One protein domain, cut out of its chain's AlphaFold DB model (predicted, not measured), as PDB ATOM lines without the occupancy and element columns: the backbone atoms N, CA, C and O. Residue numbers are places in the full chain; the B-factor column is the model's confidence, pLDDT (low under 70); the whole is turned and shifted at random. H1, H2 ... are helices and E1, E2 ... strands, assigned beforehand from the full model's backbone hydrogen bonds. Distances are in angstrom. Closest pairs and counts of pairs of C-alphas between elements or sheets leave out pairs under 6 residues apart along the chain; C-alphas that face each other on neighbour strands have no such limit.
ATOM      1  N   ARG A   4     133.966 192.611 273.074       92.44
ATOM      2  CA  ARG A   4     134.070 191.769 271.872       92.44
ATOM      3  C   ARG A   4     135.030 192.340 270.829       92.44
ATOM      4  O   ARG A   4     135.710 191.573 270.160       92.44
ATOM      5  N   LEU A   5     135.091 193.668 270.698       92.31
ATOM      6  CA  LEU A   5     136.043 194.324 269.794       92.31
ATOM      7  C   LEU A   5     137.479 194.185 270.307       92.31
ATOM      8  O   LEU A   5     138.375 193.972 269.503       92.31
ATOM      9  N   LEU A   6     137.692 194.258 271.627       94.81
ATOM     10  CA  LEU A   6     139.011 194.028 272.221       94.81
ATOM     11  C   LEU A   6     139.501 192.604 271.935       94.81
ATOM     12  O   LEU A   6     140.590 192.440 271.398       94.81
ATOM     13  N   THR A   7     138.664 191.594 272.197       95.50
ATOM     14  CA  THR A   7     139.007 190.194 271.907       95.50
ATOM     15  C   THR A   7     139.292 189.974 270.423       95.50
ATOM     16  O   THR A   7     140.264 189.309 270.089       95.50
ATOM     17  N   ALA A   8     138.492 190.557 269.524       94.75
ATOM     18  CA  ALA A   8     138.736 190.454 268.085       94.75
ATOM     19  C   ALA A   8     140.113 191.022 267.689       94.75
ATOM     20  O   ALA A   8     140.869 190.357 266.983       94.75
ATOM     21  N   MET A   9     140.473 192.206 268.197       94.44
ATOM     22  CA  MET A   9     141.785 192.818 267.947       94.44
ATOM     23  C   MET A   9     142.940 191.975 268.503       94.44
ATOM     24  O   MET A   9     143.954 191.801 267.832       94.44
ATOM     25  N   GLU A  10     142.793 191.424 269.711       95.56
ATOM     26  CA  GLU A  10     143.801 190.541 270.314       95.56
ATOM     27  C   GLU A  10     144.007 189.274 269.476       95.56
ATOM     28  O   GLU A  10     145.144 188.868 269.236       95.56
ATOM     29  N   THR A  11     142.920 188.676 268.974       94.75
ATOM     30  CA  THR A  11     143.006 187.494 268.107       94.75
ATOM     31  C   THR A  11     143.649 187.798 266.757       94.75
ATOM     32  O   THR A  11     144.454 187.003 266.279       94.75
ATOM     33  N   GLU A  12     143.348 188.954 266.162       94.00
ATOM     34  CA  GLU A  12     143.951 189.390 264.899       94.00
ATOM     35  C   GLU A  12     145.461 189.612 265.058       94.00
ATOM     36  O   GLU A  12     146.251 189.117 264.254       94.00
ATOM     37  N   GLN A  13     145.879 190.265 266.146       95.25
ATOM     38  CA  GLN A  13     147.292 190.476 266.442       95.25
ATOM     39  C   GLN A  13     148.032 189.158 266.707       95.25
ATOM     40  O   GLN A  13     149.147 188.970 266.219       95.25
ATOM     41  N   ALA A  14     147.425 188.232 267.457       95.56
ATOM     42  CA  ALA A  14     148.016 186.922 267.720       95.56
ATOM     43  C   ALA A  14     148.224 186.124 266.422       95.56
ATOM     44  O   ALA A  14     149.282 185.525 266.229       95.56
ATOM     45  N   LEU A  15     147.251 186.165 265.506       95.50
ATOM     46  CA  LEU A  15     147.356 185.500 264.208       95.50
ATOM     47  C   LEU A  15     148.415 186.152 263.311       95.50
ATOM     48  O   LEU A  15     149.170 185.442 262.649       95.50
ATOM     49  N   ALA A  16     148.517 187.483 263.317       95.06
ATOM     50  CA  ALA A  16     149.553 188.202 262.580       95.06
ATOM     51  C   ALA A  16     150.966 187.843 263.071       95.06
ATOM     52  O   ALA A  16     151.868 187.641 262.254       95.06
ATOM     53  N   ASN A  17     151.151 187.709 264.389       96.50
ATOM     54  CA  ASN A  17     152.421 187.285 264.976       96.50
ATOM     55  C   ASN A  17     152.766 185.848 264.564       96.50
ATOM     56  O   ASN A  17     153.853 185.611 264.049       96.50
ATOM     57  N   LEU A  18     151.813 184.916 264.687       96.31
ATOM     58  CA  LEU A  18     152.008 183.520 264.285       96.31
ATOM     59  C   LEU A  18     152.369 183.407 262.797       96.31
ATOM     60  O   LEU A  18     153.272 182.661 262.427       96.31
ATOM     61  N   LEU A  19     151.705 184.179 261.935       96.69
ATOM     62  CA  LEU A  19     152.034 184.229 260.513       96.69
ATOM     63  C   LEU A  19     153.453 184.767 260.268       96.69
ATOM     64  O   LEU A  19     154.151 184.268 259.386       96.69
ATOM     65  N   SER A  20     153.881 185.784 261.016       96.56
ATOM     66  CA  SER A  20     155.250 186.306 260.940       96.56
ATOM     67  C   SER A  20     156.276 185.244 261.337       96.56
ATOM     68  O   SER A  20     157.267 185.063 260.630       96.56
ATOM     69  N   ASP A  21     156.011 184.511 262.418       96.75
ATOM     70  CA  ASP A  21     156.882 183.443 262.907       96.75
ATOM     71  C   ASP A  21     156.983 182.296 261.893       96.75
ATOM     72  O   ASP A  21     158.081 181.817 261.623       96.75
ATOM     73  N   LEU A  22     155.876 181.915 261.243       96.38
ATOM     74  CA  LEU A  22     155.883 180.903 260.178       96.38
ATOM     75  C   LEU A  22     156.732 181.323 258.971       96.38
ATOM     76  O   LEU A  22     157.509 180.522 258.455       96.38
ATOM     77  N   LYS A  23     156.628 182.578 258.519       96.50
ATOM     78  CA  LYS A  23     157.470 183.086 257.418       96.50
ATOM     79  C   LYS A  23     158.953 183.053 257.786       96.50
ATOM     80  O   LYS A  23     159.790 182.677 256.961       96.50
ATOM     81  N   ALA A  24     159.271 183.447 259.019       96.75
ATOM     82  CA  ALA A  24     160.631 183.406 259.536       96.75
ATOM     83  C   ALA A  24     161.146 181.964 259.606       96.75
ATOM     84  O   ALA A  24     162.251 181.708 259.138       96.75
ATOM     85  N   LEU A  25     160.321 181.029 260.085       97.12
ATOM     86  CA  LEU A  25     160.645 179.607 260.169       97.12
ATOM     87  C   LEU A  25     160.988 179.022 258.794       97.12
ATOM     88  O   LEU A  25     162.076 178.483 258.633       97.12
ATOM     89  N   ILE A  26     160.133 179.227 257.784       96.44
ATOM     90  CA  ILE A  26     160.371 178.737 256.413       96.44
ATOM     91  C   ILE A  26     161.723 179.232 255.882       96.44
ATOM     92  O   ILE A  26     162.529 178.461 255.363       96.44
ATOM     93  N   SER A  27     161.990 180.538 255.997       95.94
ATOM     94  CA  SER A  27     163.254 181.104 255.506       95.94
ATOM     95  C   SER A  27     164.472 180.640 256.317       95.94
ATOM     96  O   SER A  27     165.539 180.433 255.736       95.94
ATOM     97  N   GLY A  28     164.305 180.429 257.624       97.12
ATOM     98  CA  GLY A  28     165.314 179.858 258.512       97.12
ATOM     99  C   GLY A  28     165.691 178.438 258.105       97.12
ATOM    100  O   GLY A  28     166.863 178.177 257.850       97.12
ATOM    101  N   GLU A  29     164.706 177.558 257.929       97.81
ATOM    102  CA  GLU A  29     164.934 176.166 257.525       97.81
ATOM    103  C   GLU A  29     165.617 176.071 256.158       97.81
ATOM    104  O   GLU A  29     166.573 175.314 255.997       97.81
ATOM    105  N   ILE A  30     165.223 176.909 255.189       97.06
ATOM    106  CA  ILE A  30     165.918 176.992 253.895       97.06
ATOM    107  C   ILE A  30     167.389 177.378 254.086       97.06
ATOM    108  O   ILE A  30     168.268 176.795 253.447       97.06
ATOM    109  N   ASN A  31     167.674 178.359 254.942       95.31
ATOM    110  CA  ASN A  31     169.037 178.818 255.190       95.31
ATOM    111  C   ASN A  31     169.897 177.770 255.922       95.31
ATOM    112  O   ASN A  31     171.114 177.756 255.742       95.31
ATOM    113  N   GLU A  32     169.273 176.897 256.712       95.50
ATOM    114  CA  GLU A  32     169.919 175.802 257.446       95.50
ATOM    115  C   GLU A  32     170.078 174.515 256.620       95.50
ATOM    116  O   GLU A  32     170.781 173.595 257.045       95.50
ATOM    117  N   THR A  33     169.489 174.446 255.418       95.44
ATOM    118  CA  THR A  33     169.694 173.298 254.524       95.44
ATOM    119  C   THR A  33     171.178 173.080 254.203       95.44
ATOM    120  O   THR A  33     171.949 174.037 254.065       95.44
ATOM    121  N   PRO A  34     171.617 171.820 254.034       94.50
ATOM    122  CA  PRO A  34     172.983 171.548 253.619       94.50
ATOM    123  C   PRO A  34     173.265 172.136 252.224       94.50
ATOM    124  O   PRO A  34     172.356 172.222 251.386       94.50
ATOM    125  N   PRO A  35     174.532 172.487 251.932       94.06
ATOM    126  CA  PRO A  35     174.960 172.835 250.586       94.06
ATOM    127  C   PRO A  35     174.534 171.811 249.533       94.06
ATOM    128  O   PRO A  35     174.461 170.614 249.811       94.06
ATOM    129  N   LEU A  36     174.259 172.281 248.312       94.19
ATOM    130  CA  LEU A  36     174.071 171.380 247.174       94.19
ATOM    131  C   LEU A  36     175.350 170.572 246.932       94.19
ATOM    132  O   LEU A  36     176.459 171.039 247.203       94.19
ATOM    133  N   ASP A  37     175.201 169.380 246.365       93.44
ATOM    134  CA  ASP A  37     176.341 168.516 246.087       93.44
ATOM    135  C   ASP A  37     177.332 169.212 245.140       93.44
ATOM    136  O   ASP A  37     176.968 169.752 244.091       93.44
ATOM    137  N   GLY A  38     178.605 169.238 245.539       94.00
ATOM    138  CA  GLY A  38     179.671 169.946 244.827       94.00
ATOM    139  C   GLY A  38     179.641 171.475 244.962       94.00
ATOM    140  O   GLY A  38     180.366 172.150 244.228       94.00
ATOM    141  N   VAL A  39     178.848 172.023 245.889       95.25
ATOM    142  CA  VAL A  39     178.902 173.427 246.319       95.25
ATOM    143  C   VAL A  39     179.584 173.525 247.679       95.25
ATOM    144  O   VAL A  39     179.108 172.977 248.670       95.25
ATOM    145  N   THR A  40     180.666 174.292 247.744       95.56
ATOM    146  CA  THR A  40     181.372 174.600 248.989       95.56
ATOM    147  C   THR A  40     181.210 176.087 249.298       95.56
ATOM    148  O   THR A  40     181.862 176.910 248.644       95.56
ATOM    149  N   PRO A  41     180.351 176.470 250.260       92.25
ATOM    150  CA  PRO A  41     180.210 177.864 250.658       92.25
ATOM    151  C   PRO A  41     181.508 178.382 251.285       92.25
ATOM    152  O   PRO A  41     182.231 177.660 251.972       92.25
ATOM    153  N   LEU A  42     181.800 179.654 251.038       91.50
ATOM    154  CA  LEU A  42     182.911 180.374 251.638       91.50
ATOM    155  C   LEU A  42     182.363 181.298 252.722       91.50
ATOM    156  O   LEU A  42     181.433 182.071 252.485       91.50
ATOM    157  N   ASN A  43     182.956 181.231 253.911       83.31
ATOM    158  CA  ASN A  43     182.574 182.097 255.018       83.31
ATOM    159  C   ASN A  43     182.988 183.544 254.725       83.31
ATOM    160  O   ASN A  43     184.151 183.805 254.418       83.31
ATOM    161  N   GLY A  44     182.056 184.485 254.879       81.38
ATOM    162  CA  GLY A  44     182.344 185.916 254.814       81.38
ATOM    163  C   GLY A  44     181.329 186.732 254.023       81.38
ATOM    164  O   GLY A  44     180.266 186.253 253.627       81.38
ATOM    165  N   SER A  45     181.681 188.002 253.828       82.62
ATOM    166  CA  SER A  45     180.978 188.940 252.957       82.62
ATOM    167  C   SER A  45     181.948 189.405 251.865       82.62
ATOM    168  O   SER A  45     183.047 189.848 252.210       82.62
ATOM    169  N   PRO A  46     181.588 189.316 250.572       86.19
ATOM    170  CA  PRO A  46     180.301 188.853 250.033       86.19
ATOM    171  C   PRO A  46     180.059 187.341 250.215       86.19
ATOM    172  O   PRO A  46     181.002 186.572 250.390       86.19
ATOM    173  N   ARG A  47     178.782 186.918 250.161       88.38
ATOM    174  CA  ARG A  47     178.399 185.494 250.189       88.38
ATOM    175  C   ARG A  47     178.893 184.818 248.910       88.38
ATOM    176  O   ARG A  47     178.395 185.115 247.826       88.38
ATOM    177  N   CYS A  48     179.846 183.906 249.050       91.38
ATOM    178  CA  CYS A  48     180.488 183.222 247.933       91.38
ATOM    179  C   CYS A  48     180.420 181.707 248.113       91.38
ATOM    180  O   CYS A  48     180.306 181.205 249.227       91.38
ATOM    181  N   ALA A  49     180.541 180.976 247.011       93.69
ATOM    182  CA  ALA A  49     180.746 179.537 247.034       93.69
ATOM    183  C   ALA A  49     181.637 179.115 245.870       93.69
ATOM    184  O   ALA A  49     181.624 179.730 244.803       93.69
ATOM    185  N   VAL A  50     182.389 178.041 246.081       94.94
ATOM    186  CA  VAL A  50     183.022 177.287 245.004       94.94
ATOM    187  C   VAL A  50     182.013 176.254 244.530       94.94
ATOM    188  O   VAL A  50     181.523 175.461 245.328       94.94
ATOM    189  N   VAL A  51     181.695 176.269 243.239       95.94
ATOM    190  CA  VAL A  51     180.754 175.329 242.628       95.94
ATOM    191  C   VAL A  51     181.521 174.463 241.642       95.94
ATOM    192  O   VAL A  51     182.235 174.978 240.781       95.94
ATOM    193  N   SER A  52     181.390 173.146 241.768       95.44
ATOM    194  CA  SER A  52     181.995 172.223 240.815       95.44
ATOM    195  C   SER A  52     181.365 172.405 239.431       95.44
ATOM    196  O   SER A  52     180.157 172.615 239.303       95.44
ATOM    197  N   SER A  53     182.167 172.295 238.369       93.00
ATOM    198  CA  SER A  53     181.659 172.372 236.992       93.00
ATOM    199  C   SER A  53     180.568 171.332 236.731       93.00
ATOM    200  O   SER A  53     179.592 171.625 236.043       93.00
ATOM    201  N   ARG A  54     180.692 170.150 237.344       93.38
ATOM    202  CA  ARG A  54     179.680 169.093 237.309       93.38
ATOM    203  C   ARG A  54     178.343 169.560 237.883       93.38
ATOM    204  O   ARG A  54     177.332 169.412 237.209       93.38
ATOM    205  N   SER A  55     178.344 170.180 239.064       92.62
ATOM    206  CA  SER A  55     177.127 170.702 239.706       92.62
ATOM    207  C   SER A  55     176.425 171.746 238.836       92.62
ATOM    208  O   SER A  55     175.201 171.795 238.801       92.62
ATOM    209  N   ILE A  56     177.189 172.556 238.093       92.50
ATOM    210  CA  ILE A  56     176.622 173.512 237.132       92.50
ATOM    211  C   ILE A  56     176.001 172.782 235.939       92.50
ATOM    212  O   ILE A  56     174.879 173.093 235.542       92.50
ATOM    213  N   MET A  57     176.705 171.794 235.382       91.75
ATOM    214  CA  MET A  57     176.238 171.001 234.242       91.75
ATOM    215  C   MET A  57     174.982 170.178 234.546       91.75
ATOM    216  O   MET A  57     174.130 170.041 233.673       91.75
ATOM    217  N   GLU A  58     174.863 169.656 235.766       90.25
ATOM    218  CA  GLU A  58     173.729 168.843 236.224       90.25
ATOM    219  C   GLU A  58     172.577 169.689 236.800       90.25
ATOM    220  O   GLU A  58     171.492 169.166 237.047       90.25
ATOM    221  N   SER A  59     172.775 170.999 236.991       89.25
ATOM    222  CA  SER A  59     171.726 171.888 237.499       89.25
ATOM    223  C   SER A  59     170.543 172.020 236.534       89.25
ATOM    224  O   SER A  59     170.674 171.918 235.307       89.25
ATOM    225  N   LEU A  60     169.369 172.330 237.093       80.94
ATOM    226  CA  LEU A  60     168.152 172.550 236.317       80.94
ATOM    227  C   LEU A  60     168.379 173.623 235.237       80.94
ATOM    228  O   LEU A  60     168.613 174.789 235.550       80.94
ATOM    229  N   ARG A  61     168.260 173.229 233.962       83.00
ATOM    230  CA  ARG A  61     168.448 174.103 232.785       83.00
ATOM    231  C   ARG A  61     169.819 174.794 232.725       83.00
ATOM    232  O   ARG A  61     169.901 175.897 232.194       83.00
ATOM    233  N   PHE A  62     170.880 174.159 233.231       87.56
ATOM    234  CA  PHE A  62     172.236 174.719 233.193       87.56
ATOM    235  C   PHE A  62     172.299 176.114 233.845       87.56
ATOM    236  O   PHE A  62     172.648 177.125 233.231       87.56
ATOM    237  N   ASN A  63     171.869 176.178 235.104       88.75
ATOM    238  CA  ASN A  63     171.670 177.419 235.829       88.75
ATOM    239  C   ASN A  63     173.005 178.069 236.211       88.75
ATOM    240  O   ASN A  63     173.732 177.590 237.077       88.75
ATOM    241  N   MET A  64     173.300 179.211 235.599       90.12
ATOM    242  CA  MET A  64     174.502 180.003 235.877       90.12
ATOM    243  C   MET A  64     174.304 181.050 236.981       90.12
ATOM    244  O   MET A  64     175.223 181.804 237.293       90.12
ATOM    245  N   SER A  65     173.111 181.134 237.575       90.50
ATOM    246  CA  SER A  65     172.832 182.107 238.627       90.50
ATOM    247  C   SER A  65     173.476 181.685 239.951       90.50
ATOM    248  O   SER A  65     173.113 180.638 240.490       90.50
ATOM    249  N   PRO A  66     174.332 182.520 240.574       89.94
ATOM    250  CA  PRO A  66     174.877 182.232 241.903       89.94
ATOM    251  C   PRO A  66     173.788 182.047 242.967       89.94
ATOM    252  O   PRO A  66     173.957 181.281 243.913       89.94
ATOM    253  N   ARG A  67     172.636 182.712 242.791       92.06
ATOM    254  CA  ARG A  67     171.503 182.634 243.722       92.06
ATOM    255  C   ARG A  67     170.906 181.232 243.810       92.06
ATOM    256  O   ARG A  67     170.294 180.929 244.822       92.06
ATOM    257  N   TYR A  68     171.082 180.396 242.786       94.44
ATOM    258  CA  TYR A  68     170.613 179.010 242.783       94.44
ATOM    259  C   TYR A  68     171.395 178.126 243.765       94.44
ATOM    260  O   TYR A  68     170.824 177.230 244.379       94.44
ATOM    261  N   TYR A  69     172.690 178.399 243.951       94.81
ATOM    262  CA  TYR A  69     173.597 177.536 244.716       94.81
ATOM    263  C   TYR A  69     173.750 177.939 246.187       94.81
ATOM    264  O   TYR A  69     174.203 177.136 247.000       94.81
ATOM    265  N   LEU A  70     173.388 179.177 246.530       94.06
ATOM    266  CA  LEU A  70     173.557 179.735 247.871       94.06
ATOM    267  C   LEU A  70     172.253 179.664 248.672       94.06
ATOM    268  O   LEU A  70     171.270 180.312 248.311       94.06
ATOM    269  N   GLN A  71     172.280 178.963 249.805       93.62
ATOM    270  CA  GLN A  71     171.138 178.751 250.710       93.62
ATOM    271  C   GLN A  71     170.550 180.087 251.164       93.62
ATOM    272  O   GLN A  71     169.366 180.343 250.981       93.62
ATOM    273  N   GLY A  72     171.403 180.997 251.641       93.38
ATOM    274  CA  GLY A  72     170.959 182.322 252.068       93.38
ATOM    275  C   GLY A  72     170.301 183.129 250.945       93.38
ATOM    276  O   GLY A  72     169.363 183.871 251.196       93.38
ATOM    277  N   ALA A  73     170.732 182.964 249.687       93.50
ATOM    278  CA  ALA A  73     170.102 183.658 248.561       93.50
ATOM    279  C   ALA A  73     168.725 183.069 248.201       93.50
ATOM    280  O   ALA A  73     167.850 183.812 247.748       93.50
ATOM    281  N   GLN A  74     168.543 181.760 248.395       95.44
ATOM    282  CA  GLN A  74     167.253 181.081 248.263       95.44
ATOM    283  C   GLN A  74     166.298 181.502 249.385       95.44
ATOM    284  O   GLN A  74     165.166 181.890 249.103       95.44
ATOM    285  N   ALA A  75     166.776 181.515 250.632       95.81
ATOM    286  CA  ALA A  75     166.021 181.970 251.794       95.81
ATOM    287  C   ALA A  75     165.558 183.426 251.634       95.81
ATOM    288  O   ALA A  75     164.377 183.717 251.814       95.81
ATOM    289  N   ASP A  76     166.447 184.328 251.201       94.81
ATOM    290  CA  ASP A  76     166.105 185.731 250.939       94.81
ATOM    291  C   ASP A  76     165.031 185.863 249.844       94.81
ATOM    292  O   ASP A  76     164.132 186.702 249.946       94.81
ATOM    293  N   ALA A  77     165.104 185.037 248.792       94.44
ATOM    294  CA  ALA A  77     164.114 185.038 247.717       94.44
ATOM    295  C   ALA A  77     162.732 184.606 248.224       94.44
ATOM    296  O   ALA A  77     161.748 185.304 247.976       94.44
ATOM    297  N   VAL A  78     162.662 183.492 248.959       95.44
ATOM    298  CA  VAL A  78     161.403 182.992 249.526       95.44
ATOM    299  C   VAL A  78     160.839 183.989 250.535       95.44
ATOM    300  O   VAL A  78     159.675 184.366 250.412       95.44
ATOM    301  N   ASN A  79     161.666 184.509 251.446       95.56
ATOM    302  CA  ASN A  79     161.263 185.520 252.424       95.56
ATOM    303  C   ASN A  79     160.670 186.765 251.744       95.56
ATOM    304  O   ASN A  79     159.575 187.214 252.083       95.56
ATOM    305  N   SER A  80     161.344 187.285 250.712       93.25
ATOM    306  CA  SER A  80     160.846 188.421 249.930       93.25
ATOM    307  C   SER A  80     159.483 188.139 249.297       93.25
ATOM    308  O   SER A  80     158.639 189.032 249.228       93.25
ATOM    309  N   ALA A  81     159.256 186.912 248.843       92.94
ATOM    310  CA  ALA A  81     158.033 186.553 248.156       92.94
ATOM    311  C   ALA A  81     156.861 186.258 249.095       92.94
ATOM    312  O   ALA A  81     155.722 186.493 248.702       92.94
ATOM    313  N   VAL A  82     157.106 185.802 250.324       94.25
ATOM    314  CA  VAL A  82     156.052 185.604 251.335       94.25
ATOM    315  C   VAL A  82     155.814 186.841 252.206       94.25
ATOM    316  O   VAL A  82     154.828 186.903 252.942       94.25
ATOM    317  N   ALA A  83     156.675 187.860 252.112       92.19
ATOM    318  CA  ALA A  83     156.581 189.081 252.911       92.19
ATOM    319  C   ALA A  83     155.193 189.739 252.825       92.19
ATOM    320  O   ALA A  83     154.637 190.129 253.852       92.19
ATOM    321  N   SER A  84     154.604 189.795 251.625       89.81
ATOM    322  CA  SER A  84     153.311 190.446 251.376       89.81
ATOM    323  C   SER A  84     152.076 189.636 251.784       89.81
ATOM    324  O   SER A  84     150.989 190.209 251.800       89.81
ATOM    325  N   CYS A  85     152.215 188.350 252.132       93.38
ATOM    326  CA  CYS A  85     151.086 187.506 252.535       93.38
ATOM    327  C   CYS A  85     150.510 187.987 253.875       93.38
ATOM    328  O   CYS A  85     151.238 188.110 254.858       93.38
ATOM    329  N   LYS A  86     149.209 188.256 253.944       92.69
ATOM    330  CA  LYS A  86     148.528 188.727 255.164       92.69
ATOM    331  C   LYS A  86     147.789 187.620 255.897       92.69
ATOM    332  O   LYS A  86     147.438 187.786 257.060       92.69
ATOM    333  N   THR A  87     147.558 186.501 255.221       94.25
ATOM    334  CA  THR A  87     146.854 185.346 255.768       94.25
ATOM    335  C   THR A  87     147.666 184.072 255.561       94.25
ATOM    336  O   THR A  87     148.559 184.012 254.712       94.25
ATOM    337  N   VAL A  88     147.342 183.040 256.339       93.44
ATOM    338  CA  VAL A  88     147.927 181.699 256.173       93.44
ATOM    339  C   VAL A  88     147.521 181.097 254.824       93.44
ATOM    340  O   VAL A  88     148.345 180.480 254.162       93.44
ATOM    341  N   THR A  89     146.290 181.337 254.366       93.38
ATOM    342  CA  THR A  89     145.823 180.869 253.054       93.38
ATOM    343  C   THR A  89     146.642 181.473 251.916       93.38
ATOM    344  O   THR A  89     147.141 180.737 251.073       93.38
ATOM    345  N   GLU A  90     146.875 182.791 251.937       94.75
ATOM    346  CA  GLU A  90     147.736 183.455 250.947       94.75
ATOM    347  C   GLU A  90     149.179 182.939 250.991       94.75
ATOM    348  O   GLU A  90     149.856 182.914 249.965       94.75
ATOM    349  N   LEU A  91     149.678 182.566 252.176       95.62
ATOM    350  CA  LEU A  91     150.999 181.957 252.321       95.62
ATOM    351  C   LEU A  91     151.040 180.584 251.637       95.62
ATOM    352  O   LEU A  91     151.926 180.352 250.821       95.62
ATOM    353  N   ILE A  92     150.068 179.712 251.911       95.06
ATOM    354  CA  ILE A  92     149.987 178.367 251.322       95.06
ATOM    355  C   ILE A  92     149.835 178.438 249.797       95.06
ATOM    356  O   ILE A  92     150.591 177.790 249.076       95.06
ATOM    357  N   GLU A  93     148.929 179.276 249.286       94.62
ATOM    358  CA  GLU A  93     148.754 179.485 247.841       94.62
ATOM    359  C   GLU A  93     150.052 179.958 247.176       94.62
ATOM    360  O   GLU A  93     150.424 179.502 246.092       94.62
ATOM    361  N   ARG A  94     150.783 180.860 247.843       94.75
ATOM    362  CA  ARG A  94     152.065 181.368 247.352       94.75
ATOM    363  C   ARG A  94     153.135 180.274 247.312       94.75
ATOM    364  O   ARG A  94     153.893 180.232 246.344       94.75
ATOM    365  N   LEU A  95     153.199 179.416 248.329       95.38
ATOM    366  CA  LEU A  95     154.145 178.301 248.400       95.38
ATOM    367  C   LEU A  95     153.839 177.222 247.352       95.38
ATOM    368  O   LEU A  95     154.760 176.791 246.660       95.38
ATOM    369  N   HIS A  96     152.566 176.867 247.145       95.25
ATOM    370  CA  HIS A  96     152.164 175.978 246.047       95.25
ATOM    371  C   HIS A  96     152.585 176.534 244.684       95.25
ATOM    372  O   HIS A  96     153.222 175.834 243.901       95.25
ATOM    373  N   GLY A  97     152.329 177.820 244.419       93.69
ATOM    374  CA  GLY A  97     152.745 178.445 243.161       93.69
ATOM    375  C   GLY A  97     154.265 178.426 242.943       93.69
ATOM    376  O   GLY A  97     154.734 178.261 241.813       93.69
ATOM    377  N   MET A  98     155.062 178.560 244.010       94.06
ATOM    378  CA  MET A  98     156.524 178.418 243.936       94.06
ATOM    379  C   MET A  98     156.958 176.990 243.627       94.06
ATOM    380  O   MET A  98     157.923 176.808 242.886       94.06
ATOM    381  N   GLU A  99     156.276 175.994 244.191       93.94
ATOM    382  CA  GLU A  99     156.567 174.591 243.927       93.94
ATOM    383  C   GLU A  99     156.264 174.232 242.466       93.94
ATOM    384  O   GLU A  99     157.125 173.682 241.777       93.94
ATOM    385  N   GLU A 100     155.082 174.609 241.974       92.62
ATOM    386  CA  GLU A 100     154.635 174.333 240.605       92.62
ATOM    387  C   GLU A 100     155.555 174.972 239.560       92.62
ATOM    388  O   GLU A 100     155.931 174.347 238.568       92.62
ATOM    389  N   THR A 101     155.942 176.228 239.787       91.44
ATOM    390  CA  THR A 101     156.797 176.975 238.851       91.44
ATOM    391  C   THR A 101     158.290 176.746 239.076       91.44
ATOM    392  O   THR A 101     159.100 177.140 238.232       91.44
ATOM    393  N   GLN A 102     158.665 176.134 240.205       92.94
ATOM    394  CA  GLN A 102     160.042 175.978 240.682       92.94
ATOM    395  C   GLN A 102     160.828 177.301 240.698       92.94
ATOM    396  O   GLN A 102     162.044 177.340 240.477       92.94
ATOM    397  N   LYS A 103     160.132 178.424 240.911       91.81
ATOM    398  CA  LYS A 103     160.686 179.772 240.782       91.81
ATOM    399  C   LYS A 103     159.979 180.742 241.722       91.81
ATOM    400  O   LYS A 103     158.763 180.751 241.857       91.81
ATOM    401  N   VAL A 104     160.755 181.652 242.298       91.69
ATOM    402  CA  VAL A 104     160.246 182.885 242.898       91.69
ATOM    403  C   VAL A 104     160.268 183.984 241.845       91.69
ATOM    404  O   VAL A 104     161.341 184.457 241.458       91.69
ATOM    405  N   SER A 105     159.097 184.392 241.366       83.44
ATOM    406  CA  SER A 105     158.963 185.463 240.375       83.44
ATOM    407  C   SER A 105     159.027 186.842 241.034       83.44
ATOM    408  O   SER A 105     158.298 187.126 241.980       83.44
ATOM    409  N   HIS A 106     159.879 187.718 240.500       73.00
ATOM    410  CA  HIS A 106     159.971 189.136 240.877       73.00
ATOM    411  C   HIS A 106     159.555 190.042 239.697       73.00
ATOM    412  O   HIS A 106     160.104 191.125 239.513       73.00
ATOM    413  N   GLY A 107     158.635 189.564 238.855       63.84
ATOM    414  CA  GLY A 107     158.229 190.172 237.584       63.84
ATOM    415  C   GLY A 107     157.979 189.108 236.510       63.84
ATOM    416  O   GLY A 107     158.110 187.916 236.787       63.84
ATOM    417  N   GLU A 108     157.633 189.542 235.295       54.28
ATOM    418  CA  GLU A 108     157.297 188.659 234.162       54.28
ATOM    419  C   GLU A 108     158.519 187.833 233.709       54.28
ATOM    420  O   GLU A 108     158.460 186.606 233.644       54.28
ATOM    421  N   ASP A 109     159.683 188.482 233.579       60.94
ATOM    422  CA  ASP A 109     160.930 187.832 233.141       60.94
ATOM    423  C   ASP A 109     161.937 187.577 234.275       60.94
ATOM    424  O   ASP A 109     162.859 186.769 234.151       60.94
ATOM    425  N   ALA A 110     161.762 188.230 235.424       71.00
ATOM    426  CA  ALA A 110     162.719 188.192 236.525       71.00
ATOM    427  C   ALA A 110     162.337 187.152 237.585       71.00
ATOM    428  O   ALA A 110     161.172 186.984 237.948       71.00
ATOM    429  N   GLY A 111     163.327 186.454 238.137       83.25
ATOM    430  CA  GLY A 111     163.104 185.648 239.329       83.25
ATOM    431  C   GLY A 111     164.248 184.723 239.696       83.25
ATOM    432  O   GLY A 111     165.249 184.615 238.989       83.25
ATOM    433  N   THR A 112     164.077 184.066 240.832       91.25
ATOM    434  CA  THR A 112     165.040 183.125 241.399       91.25
ATOM    435  C   THR A 112     164.526 181.722 241.155       91.25
ATOM    436  O   THR A 112     163.481 181.363 241.687       91.25
ATOM    437  N   VAL A 113     165.235 180.928 240.357       93.56
ATOM    438  CA  VAL A 113     164.939 179.493 240.258       93.56
ATOM    439  C   VAL A 113     165.246 178.851 241.607       93.56
ATOM    440  O   VAL A 113     166.294 179.134 242.201       93.56
ATOM    441  N   LEU A 114     164.326 178.016 242.076       94.69
ATOM    442  CA  LEU A 114     164.458 177.312 243.337       94.69
ATOM    443  C   LEU A 114     165.199 175.994 243.134       94.69
ATOM    444  O   LEU A 114     164.935 175.262 242.180       94.69
ATOM    445  N   ASN A 115     166.160 175.709 244.008       94.88
ATOM    446  CA  ASN A 115     166.861 174.429 243.983       94.88
ATOM    447  C   ASN A 115     166.073 173.344 244.736       94.88
ATOM    448  O   ASN A 115     165.121 173.624 245.464       94.88
ATOM    449  N   GLU A 116     166.480 172.087 244.566       93.19
ATOM    450  CA  GLU A 116     165.761 170.939 245.128       93.19
ATOM    451  C   GLU A 116     165.709 170.938 246.660       93.19
ATOM    452  O   GLU A 116     164.713 170.496 247.227       93.19
ATOM    453  N   ARG A 117     166.741 171.463 247.337       95.25
ATOM    454  CA  ARG A 117     166.766 171.560 248.805       95.25
ATOM    455  C   ARG A 117     165.731 172.565 249.296       95.25
ATOM    456  O   ARG A 117     164.989 172.268 250.221       95.25
ATOM    457  N   THR A 118     165.627 173.714 248.634       96.31
ATOM    458  CA  THR A 118     164.602 174.718 248.938       96.31
ATOM    459  C   THR A 118     163.195 174.203 248.642       96.31
ATOM    460  O   THR A 118     162.295 174.402 249.451       96.31
ATOM    461  N   LEU A 119     162.999 173.498 247.523       96.12
ATOM    462  CA  LEU A 119     161.706 172.889 247.193       96.12
ATOM    463  C   LEU A 119     161.302 171.796 248.189       96.12
ATOM    464  O   LEU A 119     160.121 171.673 248.492       96.12
ATOM    465  N   ALA A 120     162.258 171.021 248.709       96.25
ATOM    466  CA  ALA A 120     161.987 170.030 249.746       96.25
ATOM    467  C   ALA A 120     161.437 170.686 251.020       96.25
ATOM    468  O   ALA A 120     160.395 170.253 251.493       96.25
ATOM    469  N   VAL A 121     162.059 171.774 251.490       96.88
ATOM    470  CA  VAL A 121     161.543 172.536 252.640       96.88
ATOM    471  C   VAL A 121     160.145 173.072 252.342       96.88
ATOM    472  O   VAL A 121     159.229 172.847 253.117       96.88
ATOM    473  N   ILE A 122     159.931 173.715 251.187       96.19
ATOM    474  CA  ILE A 122     158.608 174.254 250.823       96.19
ATOM    475  C   ILE A 122     157.520 173.171 250.876       96.19
ATOM    476  O   ILE A 122     156.440 173.441 251.396       96.19
ATOM    477  N   ARG A 123     157.810 171.955 250.394       96.31
ATOM    478  CA  ARG A 123     156.878 170.813 250.417       96.31
ATOM    479  C   ARG A 123     156.448 170.407 251.820       96.31
ATOM    480  O   ARG A 123     155.312 169.983 251.985       96.31
ATOM    481  N   GLU A 124     157.316 170.551 252.815       95.06
ATOM    482  CA  GLU A 124     156.986 170.229 254.208       95.06
ATOM    483  C   GLU A 124     155.933 171.185 254.796       95.06
ATOM    484  O   GLU A 124     155.187 170.791 255.687       95.06
ATOM    485  N   PHE A 125     155.805 172.407 254.259       92.50
ATOM    486  CA  PHE A 125     154.830 173.410 254.716       92.50
ATOM    487  C   PHE A 125     153.495 173.405 253.960       92.50
ATOM    488  O   PHE A 125     152.568 174.109 254.364       92.50
ATOM    489  N   ILE A 126     153.397 172.667 252.853       91.06
ATOM    490  CA  ILE A 126     152.187 172.579 252.013       91.06
ATOM    491  C   ILE A 126     151.573 171.171 251.978       91.06
ATOM    492  O   ILE A 126     150.565 170.971 251.301       91.06
TER     493      ILE A 126
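Overview. This is residues 4 to 126 of the 127 residues of an uncharacterized protein of Flavonifractor plautii (UniProt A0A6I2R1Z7). A long helix, H1, reaches out from a small helical body like an arm: its residues 4 to 14 stick out, while its later part packs on H4 and H6. H4 lies between that later part of H1 and the small hairpin E3-E4, with H5 and H6 beside it, and a second hairpin, E1-E2, with the short H2 makes the end of the model far from the tip of H1. The printed part has 123 residues, with six named helices and four named strands in the order H1 E1 E2 H2 H3 H4 H5 E3 E4 H6; both sheets are antiparallel pairs, and the class is mostly helix. The whole is only just loose, close to compact, with a radius of gyration of the C-alphas of 16.6 A, and spans 62 by 31 by 24 A.

Along the chain. H1, residues 4 to 32, starts with C-alpha 4 at (134.070, 191.769, 271.872) and is 41.8 A long. E1 is residues 39 to 42, E2 residues 48 to 51, H2 residues 53 to 58 and H3 residues 66 to 69. H4, residues 71 to 82, is 16.6 A long and starts with C-alpha 71 at (171.138, 178.751, 250.710). H5, residues 88 to 101, is 20.0 A long. E3 is residues 103 to 105 and E4 residues 111 to 113. H6, residues 116 to 126, is 15.3 A long and ends with C-alpha 126 at (152.187, 172.579, 252.013).

Arrangement. The hub is H4, touching four helices. H1, with residues 23 to 32 alone, touches H4 at a shallow tilt of 26 degrees, opposite ways; their closest C-alphas, of Ser 27 and Ala 75, are 4.7 A apart. H6 and H4 only just touch, with 3 pairs of C-alphas within 8 A, the closest being Gln 74 and Thr 118 at 6.9 A. H5 and H4 also only just touch, with 3 such pairs, closest at Val 82 and Leu 91, 6.3 A. H3 and H4 touch only at the corner, and only just, with 3 pairs; the closest C-alphas, of Arg 67 and Ala 73, are 5.1 A apart. H5 and H6 touch, the closest C-alphas being those of Ile 92 and Ile 126, 6.2 A. In the hairpin E3 and E4, N 104 and O 112 are 2.8 A apart; in the hairpin E1 and E2, N 40 and O 50 are 2.8 A apart. H2 touches no helix. Every O i to N i+4 pair is within hydrogen-bond range in H1, H2, H4 and H5, and 6 of 7 in H6; H3 is too short for such a pair.

Size, cuts and confidence. The C-alphas farthest apart, of Arg 4 and Ser 53, are 62.1 A apart. Without residues 4 to 14, which stand free, the body spans 45 by 29 by 23 A. The printed part has no cut, and no link is long. Mean pLDDT of the printed part is 92.2; residues 107 to 109 are under 70.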